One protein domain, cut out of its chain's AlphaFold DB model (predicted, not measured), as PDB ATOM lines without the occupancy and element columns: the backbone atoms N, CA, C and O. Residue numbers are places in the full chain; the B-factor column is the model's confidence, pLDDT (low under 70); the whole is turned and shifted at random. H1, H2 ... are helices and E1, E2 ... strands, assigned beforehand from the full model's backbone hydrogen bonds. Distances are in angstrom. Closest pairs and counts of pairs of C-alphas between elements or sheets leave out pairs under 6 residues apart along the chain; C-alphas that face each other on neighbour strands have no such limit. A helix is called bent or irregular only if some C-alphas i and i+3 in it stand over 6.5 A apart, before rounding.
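AT A GLANCE: This is residues 4 to 79 of the 93 residues of an uncharacterized protein of Candidatus Levybacteria bacterium RBG_16_35_11 (UniProt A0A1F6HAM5). Picture a small, strongly twisted sheet of five strands, with E1 and E2 side by side in its middle and the longer helix H2 slanting over one face. The short helix H1 only grazes the sheet, and residues 36 to 45 make a wide loop between E3 and H1. The printed part has 76 residues, with two named helices and five named strands in the order E1, E2, E3, H1, E4, H2, E5. The branched sheet is mixed: E1 pairs antiparallel with E2 and E4 and parallel with E5, and E2 pairs antiparallel with E3. The class is mixed, helices and strands; the whole is compact, with a radius of gyration of the C-alphas of 12.0 A, and its C-alphas span 31 by 29 by 24 A.

HOW THE PARTS SIT: Start at E1, residues 4 to 10. E2, residues 16 to 24, lies on one side of it and forms a hairpin with it; look for N 6 and O 19 at 2.8 A. E2 bends by 70 degrees at residue 21 and forms a second hairpin with E3, residues 32 to 35, where N 35 and O 18 are 2.9 A apart. E1, E2 and E3 are a meander, each strand the antiparallel neighbour of the one before. Next comes H1, residues 46 to 52, whose closest C-alpha pair with E1 is Leu 52 and Phe 10, 6.0 A apart. On the other side of E1 find E4, residues 53 to 55, with N 9 and O 54 at 2.8 A. H2, residues 58 to 70, is on the sheet at a height of 8.7 A over it, and it runs slantwise to the strands, at 51 degrees to E1 on the local plane. It lies over E1, but only just over that strand alone: 4 of its C-alphas fall on E1 and 2 on E2. Its closest C-alpha pair with E2 is Tyr 61 and Ile 16, 6.4 A apart. H1 and H2 are apart. E5, residues 76 to 78, is on the same side of E1 as E4, with N 5 and O 77 at 2.9 A. Every O i to N i+4 pair of H1 is within hydrogen-bond range; in H2, 7 of 9 are.

IN THESE COORDINATES: Find C-alpha 4 at (31.342, -43.589, -33.670); from there E1 runs 19.7 A to Phe 10. E2 covers 20.4 A and E3 9.7 A. H1 is 10.1 A long and E4 7.0 A. H2 begins at C-alpha 58, (40.998, -32.025, -37.368), and covers 17.4 A; it is irregular, with C-alphas 60 and 63 at 7.4 A. E5 covers 6.2 A and ends at C-alpha 78, (36.350, -40.317, -34.779).

THE WHOLE: The two C-alphas farthest apart, those of Thr 28 and Lys 59, are 34.7 A apart. The printed part has no cut and no long link. Residues 21 to 50 of this model have pLDDT under 70.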
ATOM      1  N   LYS A   4      30.538 -43.856 -32.470       86.06
ATOM      2  CA  LYS A   4      31.342 -43.589 -33.670       86.06
ATOM      3  C   LYS A   4      30.813 -42.353 -34.381       86.06
ATOM      4  O   LYS A   4      29.615 -42.243 -34.611       86.06
ATOM      5  N   VAL A   5      31.727 -41.488 -34.808       86.81
ATOM      6  CA  VAL A   5      31.412 -40.285 -35.582       86.81
ATOM      7  C   VAL A   5      32.351 -40.153 -36.779       86.81
ATOM      8  O   VAL A   5      33.536 -40.473 -36.694       86.81
ATOM      9  N   ILE A   6      31.844 -39.701 -37.922       88.69
ATOM     10  CA  ILE A   6      32.639 -39.368 -39.108       88.69
ATOM     11  C   ILE A   6      32.377 -37.907 -39.448       88.69
ATOM     12  O   ILE A   6      31.262 -37.553 -39.818       88.69
ATOM     13  N   PHE A   7      33.416 -37.077 -39.385       89.50
ATOM     14  CA  PHE A   7      33.329 -35.689 -39.823       89.50
ATOM     15  C   PHE A   7      33.617 -35.572 -41.313       89.50
ATOM     16  O   PHE A   7      34.629 -36.075 -41.821       89.50
ATOM     17  N   ARG A   8      32.728 -34.890 -42.027       89.12
ATOM     18  CA  ARG A   8      32.890 -34.616 -43.453       89.12
ATOM     19  C   ARG A   8      32.651 -33.145 -43.736       89.12
ATOM     20  O   ARG A   8      31.986 -32.461 -42.969       89.12
ATOM     21  N   LYS A   9      33.219 -32.696 -44.848       88.69
ATOM     22  CA  LYS A   9      33.122 -31.339 -45.359       88.69
ATOM     23  C   LYS A   9      32.410 -31.337 -46.702       88.69
ATOM     24  O   LYS A   9      32.794 -32.107 -47.583       88.69
ATOM     25  N   PHE A  10      31.418 -30.484 -46.873       85.25
ATOM     26  CA  PHE A  10      30.742 -30.266 -48.144       85.25
ATOM     27  C   PHE A  10      31.666 -29.588 -49.162       85.25
ATOM     28  O   PHE A  10      32.443 -28.696 -48.829       85.25
ATOM     29  N   LYS A  11      31.659 -30.072 -50.409       84.50
ATOM     30  CA  LYS A  11      32.558 -29.568 -51.463       84.50
ATOM     31  C   LYS A  11      32.124 -28.217 -52.028       84.50
ATOM     32  O   LYS A  11      32.967 -27.505 -52.560       84.50
ATOM     33  N   ASP A  12      30.833 -27.916 -51.973       83.81
ATOM     34  CA  ASP A  12      30.212 -26.720 -52.535       83.81
ATOM     35  C   ASP A  12      30.377 -25.500 -51.624       83.81
ATOM     36  O   ASP A  12      30.830 -24.459 -52.092       83.81
ATOM     37  N   ASN A  13      30.061 -25.635 -50.334       84.44
ATOM     38  CA  ASN A  13      30.071 -24.524 -49.382       84.44
ATOM     39  C   ASN A  13      31.149 -24.641 -48.287       84.44
ATOM     40  O   ASN A  13      31.474 -23.648 -47.643       84.44
ATOM     41  N   GLY A  14      31.760 -25.818 -48.115       85.31
ATOM     42  CA  GLY A  14      32.775 -26.050 -47.088       85.31
ATOM     43  C   GLY A  14      32.224 -26.352 -45.691       85.31
ATOM     44  O   GLY A  14      33.021 -26.459 -44.760       85.31
ATOM     45  N   ASP A  15      30.912 -26.527 -45.541       86.62
ATOM     46  CA  ASP A  15      30.277 -26.799 -44.253       86.62
ATOM     47  C   ASP A  15      30.684 -28.159 -43.695       86.62
ATOM     48  O   ASP A  15      30.916 -29.123 -44.433       86.62
ATOM     49  N   ILE A  16      30.739 -28.246 -42.366       88.00
ATOM     50  CA  ILE A  16      31.132 -29.455 -41.646       88.00
ATOM     51  C   ILE A  16      29.904 -30.155 -41.076       88.00
ATOM     52  O   ILE A  16      29.039 -29.535 -40.464       88.00
ATOM     53  N   ILE A  17      29.859 -31.473 -41.254       85.88
ATOM     54  CA  ILE A  17      28.785 -32.341 -40.774       85.88
ATOM     55  C   ILE A  17      29.357 -33.542 -40.016       85.88
ATOM     56  O   ILE A  17      30.390 -34.103 -40.403       85.88
ATOM     57  N   ALA A  18      28.673 -33.943 -38.943       86.12
ATOM     58  CA  ALA A  18      28.965 -35.141 -38.166       86.12
ATOM     59  C   ALA A  18      27.993 -36.274 -38.530       86.12
ATOM     60  O   ALA A  18      26.775 -36.114 -38.457       86.12
ATOM     61  N   PHE A  19      28.534 -37.432 -38.910       81.69
ATOM     62  CA  PHE A  19      27.761 -38.648 -39.181       81.69
ATOM     63  C   PHE A  19      27.924 -39.670 -38.074       81.69
ATOM     64  O   PHE A  19      29.059 -40.042 -37.774       81.69
ATOM     65  N   PHE A  20      26.815 -40.206 -37.571       80.94
ATOM     66  CA  PHE A  20      26.795 -41.234 -36.533       80.94
ATOM     67  C   PHE A  20      26.380 -42.590 -37.118       80.94
ATOM     68  O   PHE A  20      25.211 -42.953 -37.064       80.94
ATOM     69  N   PRO A  21      27.308 -43.363 -37.712       69.62
ATOM     70  CA  PRO A  21      26.974 -44.587 -38.446       69.62
ATOM     71  C   PRO A  21      26.257 -45.670 -37.633       69.62
ATOM     72  O   PRO A  21      25.553 -46.488 -38.219       69.62
ATOM     73  N   ASP A  22      26.475 -45.707 -36.318       67.69
ATOM     74  CA  ASP A  22      25.859 -46.702 -35.436       67.69
ATOM     75  C   ASP A  22      24.515 -46.216 -34.853       67.69
ATOM     76  O   ASP A  22      23.761 -47.018 -34.306       67.69
ATOM     77  N   GLU A  23      24.191 -44.923 -34.986       63.09
ATOM     78  CA  GLU A  23      22.898 -44.365 -34.587       63.09
ATOM     79  C   GLU A  23      21.913 -44.510 -35.754       63.09
ATOM     80  O   GLU A  23      21.849 -43.701 -36.685       63.09
ATOM     81  N   LEU A  24      21.171 -45.619 -35.728       52.41
ATOM     82  CA  LEU A  24      20.101 -45.905 -36.680       52.41
ATOM     83  C   LEU A  24      18.905 -44.994 -36.377       52.41
ATOM     84  O   LEU A  24      18.264 -45.146 -35.338       52.41
ATOM     85  N   TRP A  25      18.593 -44.074 -37.293       45.19
ATOM     86  CA  TRP A  25      17.429 -43.184 -37.184       45.19
ATOM     87  C   TRP A  25      16.097 -43.954 -37.293       45.19
ATOM     88  O   TRP A  25      15.101 -43.550 -36.704       45.19
ATOM     89  N   ASP A  26      16.080 -45.099 -37.989       38.53
ATOM     90  CA  ASP A  26      14.933 -46.012 -38.037       38.53
ATOM     91  C   ASP A  26      15.391 -47.460 -38.312       38.53
ATOM     92  O   ASP A  26      16.418 -47.698 -38.955       38.53
ATOM     93  N   LYS A  27      14.615 -48.452 -37.857       42.00
ATOM     94  CA  LYS A  27      14.852 -49.895 -38.082       42.00
ATOM     95  C   LYS A  27      14.717 -50.306 -39.555       42.00
ATOM     96  O   LYS A  27      14.995 -51.452 -39.910       42.00
ATOM     97  N   THR A  28      14.323 -49.386 -40.427       41.25
ATOM     98  CA  THR A  28      14.240 -49.565 -41.875       41.25
ATOM     99  C   THR A  28      15.368 -48.810 -42.575       41.25
ATOM    100  O   THR A  28      15.278 -47.619 -42.834       41.25
ATOM    101  N   HIS A  29      16.445 -49.551 -42.846       46.47
ATOM    102  CA  HIS A  29      17.475 -49.356 -43.873       46.47
ATOM    103  C   HIS A  29      17.592 -47.965 -44.546       46.47
ATOM    104  O   HIS A  29      16.745 -47.584 -45.349       46.47
ATOM    105  N   ASN A  30      18.767 -47.344 -44.348       40.00
ATOM    106  CA  ASN A  30      19.412 -46.259 -45.124       40.00
ATOM    107  C   ASN A  30      19.371 -44.826 -44.576       40.00
ATOM    108  O   ASN A  30      19.967 -43.952 -45.202       40.00
ATOM    109  N   TYR A  31      18.808 -44.581 -43.395       42.00
ATOM    110  CA  TYR A  31      18.866 -43.256 -42.767       42.00
ATOM    111  C   TYR A  31      19.799 -43.279 -41.552       42.00
ATOM    112  O   TYR A  31      19.512 -43.907 -40.535       42.00
ATOM    113  N   VAL A  32      20.959 -42.637 -41.696       49.62
ATOM    114  CA  VAL A  32      21.949 -42.448 -40.626       49.62
ATOM    115  C   VAL A  32      21.683 -41.092 -39.982       49.62
ATOM    116  O   VAL A  32      21.480 -40.116 -40.708       49.62
ATOM    117  N   ALA A  33      21.704 -41.014 -38.651       52.78
ATOM    118  CA  ALA A  33      21.619 -39.733 -37.962       52.78
ATOM    119  C   ALA A  33      22.820 -38.853 -38.360       52.78
ATOM    120  O   ALA A  33      23.987 -39.214 -38.168       52.78
ATOM    121  N   SER A  34      22.535 -37.705 -38.973       54.59
ATOM    122  CA  SER A  34      23.533 -36.698 -39.315       54.59
ATOM    123  C   SER A  34      23.232 -35.418 -38.559       54.59
ATOM    124  O   SER A  34      22.136 -34.869 -38.678       54.59
ATOM    125  N   TYR A  35      24.212 -34.944 -37.801       57.28
ATOM    126  CA  TYR A  35      24.140 -33.675 -37.098       57.28
ATOM    127  C   TYR A  35      24.966 -32.656 -37.881       57.28
ATOM    128  O   TYR A  35      26.198 -32.631 -37.862       57.28
ATOM    129  N   MET A  36      24.241 -31.864 -38.655       52.28
ATOM    130  CA  MET A  36      24.658 -30.588 -39.206       52.28
ATOM    131  C   MET A  36      23.887 -29.599 -38.334       52.28
ATOM    132  O   MET A  36      22.694 -29.816 -38.146       52.28
ATOM    133  N   ASN A  37      24.554 -28.639 -37.708       40.78
ATOM    134  CA  ASN A  37      23.977 -27.672 -36.766       40.78
ATOM    135  C   ASN A  37      22.466 -27.351 -36.950       40.78
ATOM    136  O   ASN A  37      21.995 -27.219 -38.078       40.78
ATOM    137  N   VAL A  38      21.725 -27.228 -35.836       36.47
ATOM    138  CA  VAL A  38      20.251 -27.078 -35.725       36.47
ATOM    139  C   VAL A  38      19.568 -26.496 -36.981       36.47
ATOM    140  O   VAL A  38      19.666 -25.300 -37.243       36.47
ATOM    141  N   GLY A  39      18.801 -27.320 -37.718       42.62
ATOM    142  CA  GLY A  39      17.807 -26.812 -38.682       42.62
ATOM    143  C   GLY A  39      17.572 -27.578 -39.992       42.62
ATOM    144  O   GLY A  39      16.605 -27.253 -40.675       42.62
ATOM    145  N   GLN A  40      18.373 -28.584 -40.369       39.94
ATOM    146  CA  GLN A  40      18.152 -29.327 -41.626       39.94
ATOM    147  C   GLN A  40      18.211 -30.847 -41.430       39.94
ATOM    148  O   GLN A  40      19.218 -31.505 -41.675       39.94
ATOM    149  N   HIS A  41      17.093 -31.417 -40.980       47.59
ATOM    150  CA  HIS A  41      16.855 -32.859 -40.975       47.59
ATOM    151  C   HIS A  41      16.196 -33.256 -42.297       47.59
ATOM    152  O   HIS A  41      14.992 -33.101 -42.464       47.59
ATOM    153  N   ASN A  42      16.976 -33.769 -43.245       45.09
ATOM    154  CA  ASN A  42      16.419 -34.471 -44.396       45.09
ATOM    155  C   ASN A  42      17.224 -35.751 -44.611       45.09
ATOM    156  O   ASN A  42      18.453 -35.716 -44.628       45.09
ATOM    157  N   GLY A  43      16.531 -36.886 -44.730       43.59
ATOM    158  CA  GLY A  43      17.157 -38.189 -44.924       43.59
ATOM    159  C   GLY A  43      18.044 -38.177 -46.166       43.59
ATOM    160  O   GLY A  43      17.548 -38.099 -47.287       43.59
ATOM    161  N   ALA A  44      19.358 -38.200 -45.967       49.91
ATOM    162  CA  ALA A  44      20.314 -38.110 -47.055       49.91
ATOM    163  C   ALA A  44      20.702 -39.517 -47.521       49.91
ATOM    164  O   ALA A  44      21.189 -40.327 -46.732       49.91
ATOM    165  N   ASP A  45      20.507 -39.792 -48.814       53.50
ATOM    166  CA  ASP A  45      21.072 -40.962 -49.485       53.50
ATOM    167  C   ASP A  45      22.584 -40.992 -49.223       53.50
ATOM    168  O   ASP A  45      23.349 -40.158 -49.721       53.50
ATOM    169  N   TYR A  46      23.009 -41.944 -48.394       54.75
ATOM    170  CA  TYR A  46      24.387 -42.100 -47.946       54.75
ATOM    171  C   TYR A  46      25.374 -42.149 -49.131       54.75
ATOM    172  O   TYR A  46      26.498 -41.657 -49.021       54.75
ATOM    173  N   CYS A  47      24.957 -42.670 -50.293       55.88
ATOM    174  CA  CYS A  47      25.783 -42.712 -51.501       55.88
ATOM    175  C   CYS A  47      25.938 -41.337 -52.172       55.88
ATOM    176  O   CYS A  47      27.054 -40.958 -52.539       55.88
ATOM    177  N   GLY A  48      24.853 -40.566 -52.300       59.56
ATOM    178  CA  GLY A  48      24.892 -39.199 -52.831       59.56
ATOM    179  C   GLY A  48      25.658 -38.242 -51.915       59.56
ATOM    180  O   GLY A  48      26.462 -37.433 -52.362       59.56
ATOM    181  N   LEU A  49      25.515 -38.399 -50.605       63.97
ATOM    182  CA  LEU A  49      26.181 -37.543 -49.630       63.97
ATOM    183  C   LEU A  49      27.697 -37.764 -49.585       63.97
ATOM    184  O   LEU A  49      28.467 -36.809 -49.470       63.97
ATOM    185  N   LEU A  50      28.153 -39.014 -49.739       67.75
ATOM    186  CA  LEU A  50      29.578 -39.329 -49.867       67.75
ATOM    187  C   LEU A  50      30.213 -38.709 -51.118       67.75
ATOM    188  O   LEU A  50      31.407 -38.403 -51.083       67.75
ATOM    189  N   SER A  51      29.454 -38.526 -52.203       73.25
ATOM    190  CA  SER A  51      29.964 -37.903 -53.430       73.25
ATOM    191  C   SER A  51      30.039 -36.373 -53.317       73.25
ATOM    192  O   SER A  51      30.982 -35.776 -53.843       73.25
ATOM    193  N   LEU A  52      29.130 -35.754 -52.556       77.62
ATOM    194  CA  LEU A  52      29.072 -34.305 -52.312       77.62
ATOM    195  C   LEU A  52      30.047 -33.810 -51.237       77.62
ATOM    196  O   LEU A  52      30.341 -32.619 -51.162       77.62
ATOM    197  N   THR A  53      30.593 -34.714 -50.427       84.31
ATOM    198  CA  THR A  53      31.437 -34.362 -49.279       84.31
ATOM    199  C   THR A  53      32.818 -35.022 -49.348       84.31
ATOM    200  O   THR A  53      33.010 -36.056 -49.989       84.31
ATOM    201  N   ILE A  54      33.804 -34.455 -48.659       88.50
ATOM    202  CA  ILE A  54      35.146 -35.017 -48.434       88.50
ATOM    203  C   ILE A  54      35.412 -35.177 -46.938       88.50
ATOM    204  O   ILE A  54      34.610 -34.755 -46.114       88.50
ATOM    205  N   LEU A  55      36.525 -35.807 -46.559       89.06
ATOM    206  CA  LEU A  55      36.917 -35.853 -45.150       89.06
ATOM    207  C   LEU A  55      37.275 -34.455 -44.647       89.06
ATOM    208  O   LEU A  55      38.058 -33.759 -45.291       89.06
ATOM    209  N   ALA A  56      36.726 -34.094 -43.489       90.00
ATOM    210  CA  ALA A  56      37.155 -32.913 -42.757       90.00
ATOM    211  C   ALA A  56      38.475 -33.209 -42.025       90.00
ATOM    212  O   ALA A  56      38.700 -34.308 -41.506       90.00
ATOM    213  N   THR A  57      39.366 -32.228 -41.996       90.81
ATOM    214  CA  THR A  57      40.597 -32.263 -41.204       90.81
ATOM    215  C   THR A  57      40.303 -31.946 -39.734       90.81
ATOM    216  O   THR A  57      39.297 -31.296 -39.448       90.81
ATOM    217  N   PRO A  58      41.181 -32.338 -38.787       91.19
ATOM    218  CA  PRO A  58      40.998 -32.025 -37.368       91.19
ATOM    219  C   PRO A  58      40.741 -30.554 -37.070       91.19
ATOM    220  O   PRO A  58      39.877 -30.233 -36.269       91.19
ATOM    221  N   LYS A  59      41.434 -29.659 -37.779       92.19
ATOM    222  CA  LYS A  59      41.249 -28.216 -37.631       92.19
ATOM    223  C   LYS A  59      39.870 -27.743 -38.099       92.19
ATOM    224  O   LYS A  59      39.345 -26.785 -37.554       92.19
ATOM    225  N   GLU A  60      39.307 -28.380 -39.121       91.19
ATOM    226  CA  GLU A  60      38.018 -27.980 -39.691       91.19
ATOM    227  C   GLU A  60      36.844 -28.418 -38.815       91.19
ATOM    228  O   GLU A  60      35.896 -27.657 -38.665       91.19
ATOM    229  N   TYR A  61      36.903 -29.611 -38.212       92.00
ATOM    230  CA  TYR A  61      35.810 -30.105 -37.369       92.00
ATOM    231  C   TYR A  61      35.934 -29.751 -35.884       92.00
ATOM    232  O   TYR A  61      35.024 -30.085 -35.133       92.00
ATOM    233  N   ASP A  62      37.015 -29.098 -35.447       92.00
ATOM    234  CA  ASP A  62      37.281 -28.820 -34.027       92.00
ATOM    235  C   ASP A  62      36.110 -28.104 -33.339       92.00
ATOM    236  O   ASP A  62      35.623 -28.562 -32.311       92.00
ATOM    237  N   SER A  63      35.567 -27.056 -33.969       90.06
ATOM    238  CA  SER A  63      34.413 -26.328 -33.427       90.06
ATOM    239  C   SER A  63      33.185 -27.226 -33.244       90.06
ATOM    240  O   SER A  63      32.516 -27.142 -32.218       90.06
ATOM    241  N   LEU A  64      32.891 -28.090 -34.221       87.44
ATOM    242  CA  LEU A  64      31.748 -29.005 -34.155       87.44
ATOM    243  C   LEU A  64      31.987 -30.122 -33.130       87.44
ATOM    244  O   LEU A  64      31.060 -30.553 -32.455       87.44
ATOM    245  N   LEU A  65      33.231 -30.574 -32.977       89.56
ATOM    246  CA  LEU A  65      33.606 -31.538 -31.948       89.56
ATOM    247  C   LEU A  65      33.398 -30.963 -30.542       89.56
ATOM    248  O   LEU A  65      32.818 -31.645 -29.702       89.56
ATOM    249  N   GLN A  66      33.821 -29.718 -30.294       89.12
ATOM    250  CA  GLN A  66      33.586 -29.051 -29.008       89.12
ATOM    251  C   GLN A  66      32.092 -28.872 -28.724       89.12
ATOM    252  O   GLN A  66      31.657 -29.079 -27.593       89.12
ATOM    253  N   GLU A  67      31.297 -28.546 -29.745       87.19
ATOM    254  CA  GLU A  67      29.842 -28.461 -29.609       87.19
ATOM    255  C   GLU A  67      29.243 -29.813 -29.197       87.19
ATOM    256  O   GLU A  67      28.539 -29.882 -28.191       87.19
ATOM    257  N   LEU A  68      29.584 -30.898 -29.905       86.31
ATOM    258  CA  LEU A  68      29.111 -32.250 -29.584       86.31
ATOM    259  C   LEU A  68      29.476 -32.665 -28.150       86.31
ATOM    260  O   LEU A  68      28.636 -33.209 -27.434       86.31
ATOM    261  N   ILE A  69      30.701 -32.373 -27.711       87.25
ATOM    262  CA  ILE A  69      31.125 -32.622 -26.326       87.25
ATOM    263  C   ILE A  69      30.272 -31.800 -25.352       87.25
ATOM    264  O   ILE A  69      29.790 -32.330 -24.356       87.25
ATOM    265  N   SER A  70      30.025 -30.520 -25.647       85.88
ATOM    266  CA  SER A  70      29.259 -29.637 -24.756       85.88
ATOM    267  C   SER A  70      27.789 -30.039 -24.586       85.88
ATOM    268  O   SER A  70      27.199 -29.739 -23.549       85.88
ATOM    269  N   ILE A  71      27.208 -30.737 -25.568       84.50
ATOM    270  CA  ILE A  71      25.838 -31.268 -25.499       84.50
ATOM    271  C   ILE A  71      25.765 -32.702 -24.938       84.50
ATOM    272  O   ILE A  71      24.672 -33.264 -24.873       84.50
ATOM    273  N   GLY A  72      26.893 -33.286 -24.509       84.00
ATOM    274  CA  GLY A  72      26.938 -34.557 -23.772       84.00
ATOM    275  C   GLY A  72      27.416 -35.781 -24.559       84.00
ATOM    276  O   GLY A  72      27.203 -36.912 -24.117       84.00
ATOM    277  N   TYR A  73      28.052 -35.607 -25.723       83.31
ATOM    278  CA  TYR A  73      28.769 -36.709 -26.372       83.31
ATOM    279  C   TYR A  73      30.155 -36.909 -25.732       83.31
ATOM    280  O   TYR A  73      31.170 -36.434 -26.243       83.31
ATOM    281  N   ASP A  74      30.190 -37.658 -24.630       80.31
ATOM    282  CA  ASP A  74      31.386 -37.799 -23.782       80.31
ATOM    283  C   ASP A  74      32.392 -38.871 -24.263       80.31
ATOM    284  O   ASP A  74      33.537 -38.904 -23.813       80.31
ATOM    285  N   ASP A  75      31.989 -39.762 -25.179       83.75
ATOM    286  CA  ASP A  75      32.791 -40.907 -25.651       83.75
ATOM    287  C   ASP A  75      32.712 -41.053 -27.184       83.75
ATOM    288  O   ASP A  75      32.103 -41.983 -27.722       83.75
ATOM    289  N   LEU A  76      33.290 -40.084 -27.908       87.06
ATOM    290  CA  LEU A  76      33.307 -40.044 -29.376       87.06
ATOM    291  C   LEU A  76      34.513 -40.780 -29.978       87.06
ATOM    292  O   LEU A  76      35.673 -40.452 -29.730       87.06
ATOM    293  N   GLN A  77      34.247 -41.710 -30.897       88.75
ATOM    294  CA  GLN A  77      35.259 -42.355 -31.734       88.75
ATOM    295  C   GLN A  77      35.246 -41.792 -33.151       88.75
ATOM    296  O   GLN A  77      34.445 -42.201 -33.993       88.75
ATOM    297  N   ILE A  78      36.202 -40.911 -33.447       88.19
ATOM    298  CA  ILE A  78      36.350 -40.317 -34.779       88.19
ATOM    299  C   ILE A  78      36.843 -41.370 -35.780       88.19
ATOM    300  O   ILE A  78      37.908 -41.974 -35.628       88.19
ATOM    301  N   ARG A  79      36.076 -41.589 -36.849       86.38
ATOM    302  CA  ARG A  79      36.370 -42.527 -37.939       86.38
ATOM    303  C   ARG A  79      36.471 -41.784 -39.273       86.38
ATOM    304  O   ARG A  79      35.901 -40.719 -39.466       86.38
TER     305      ARG A  79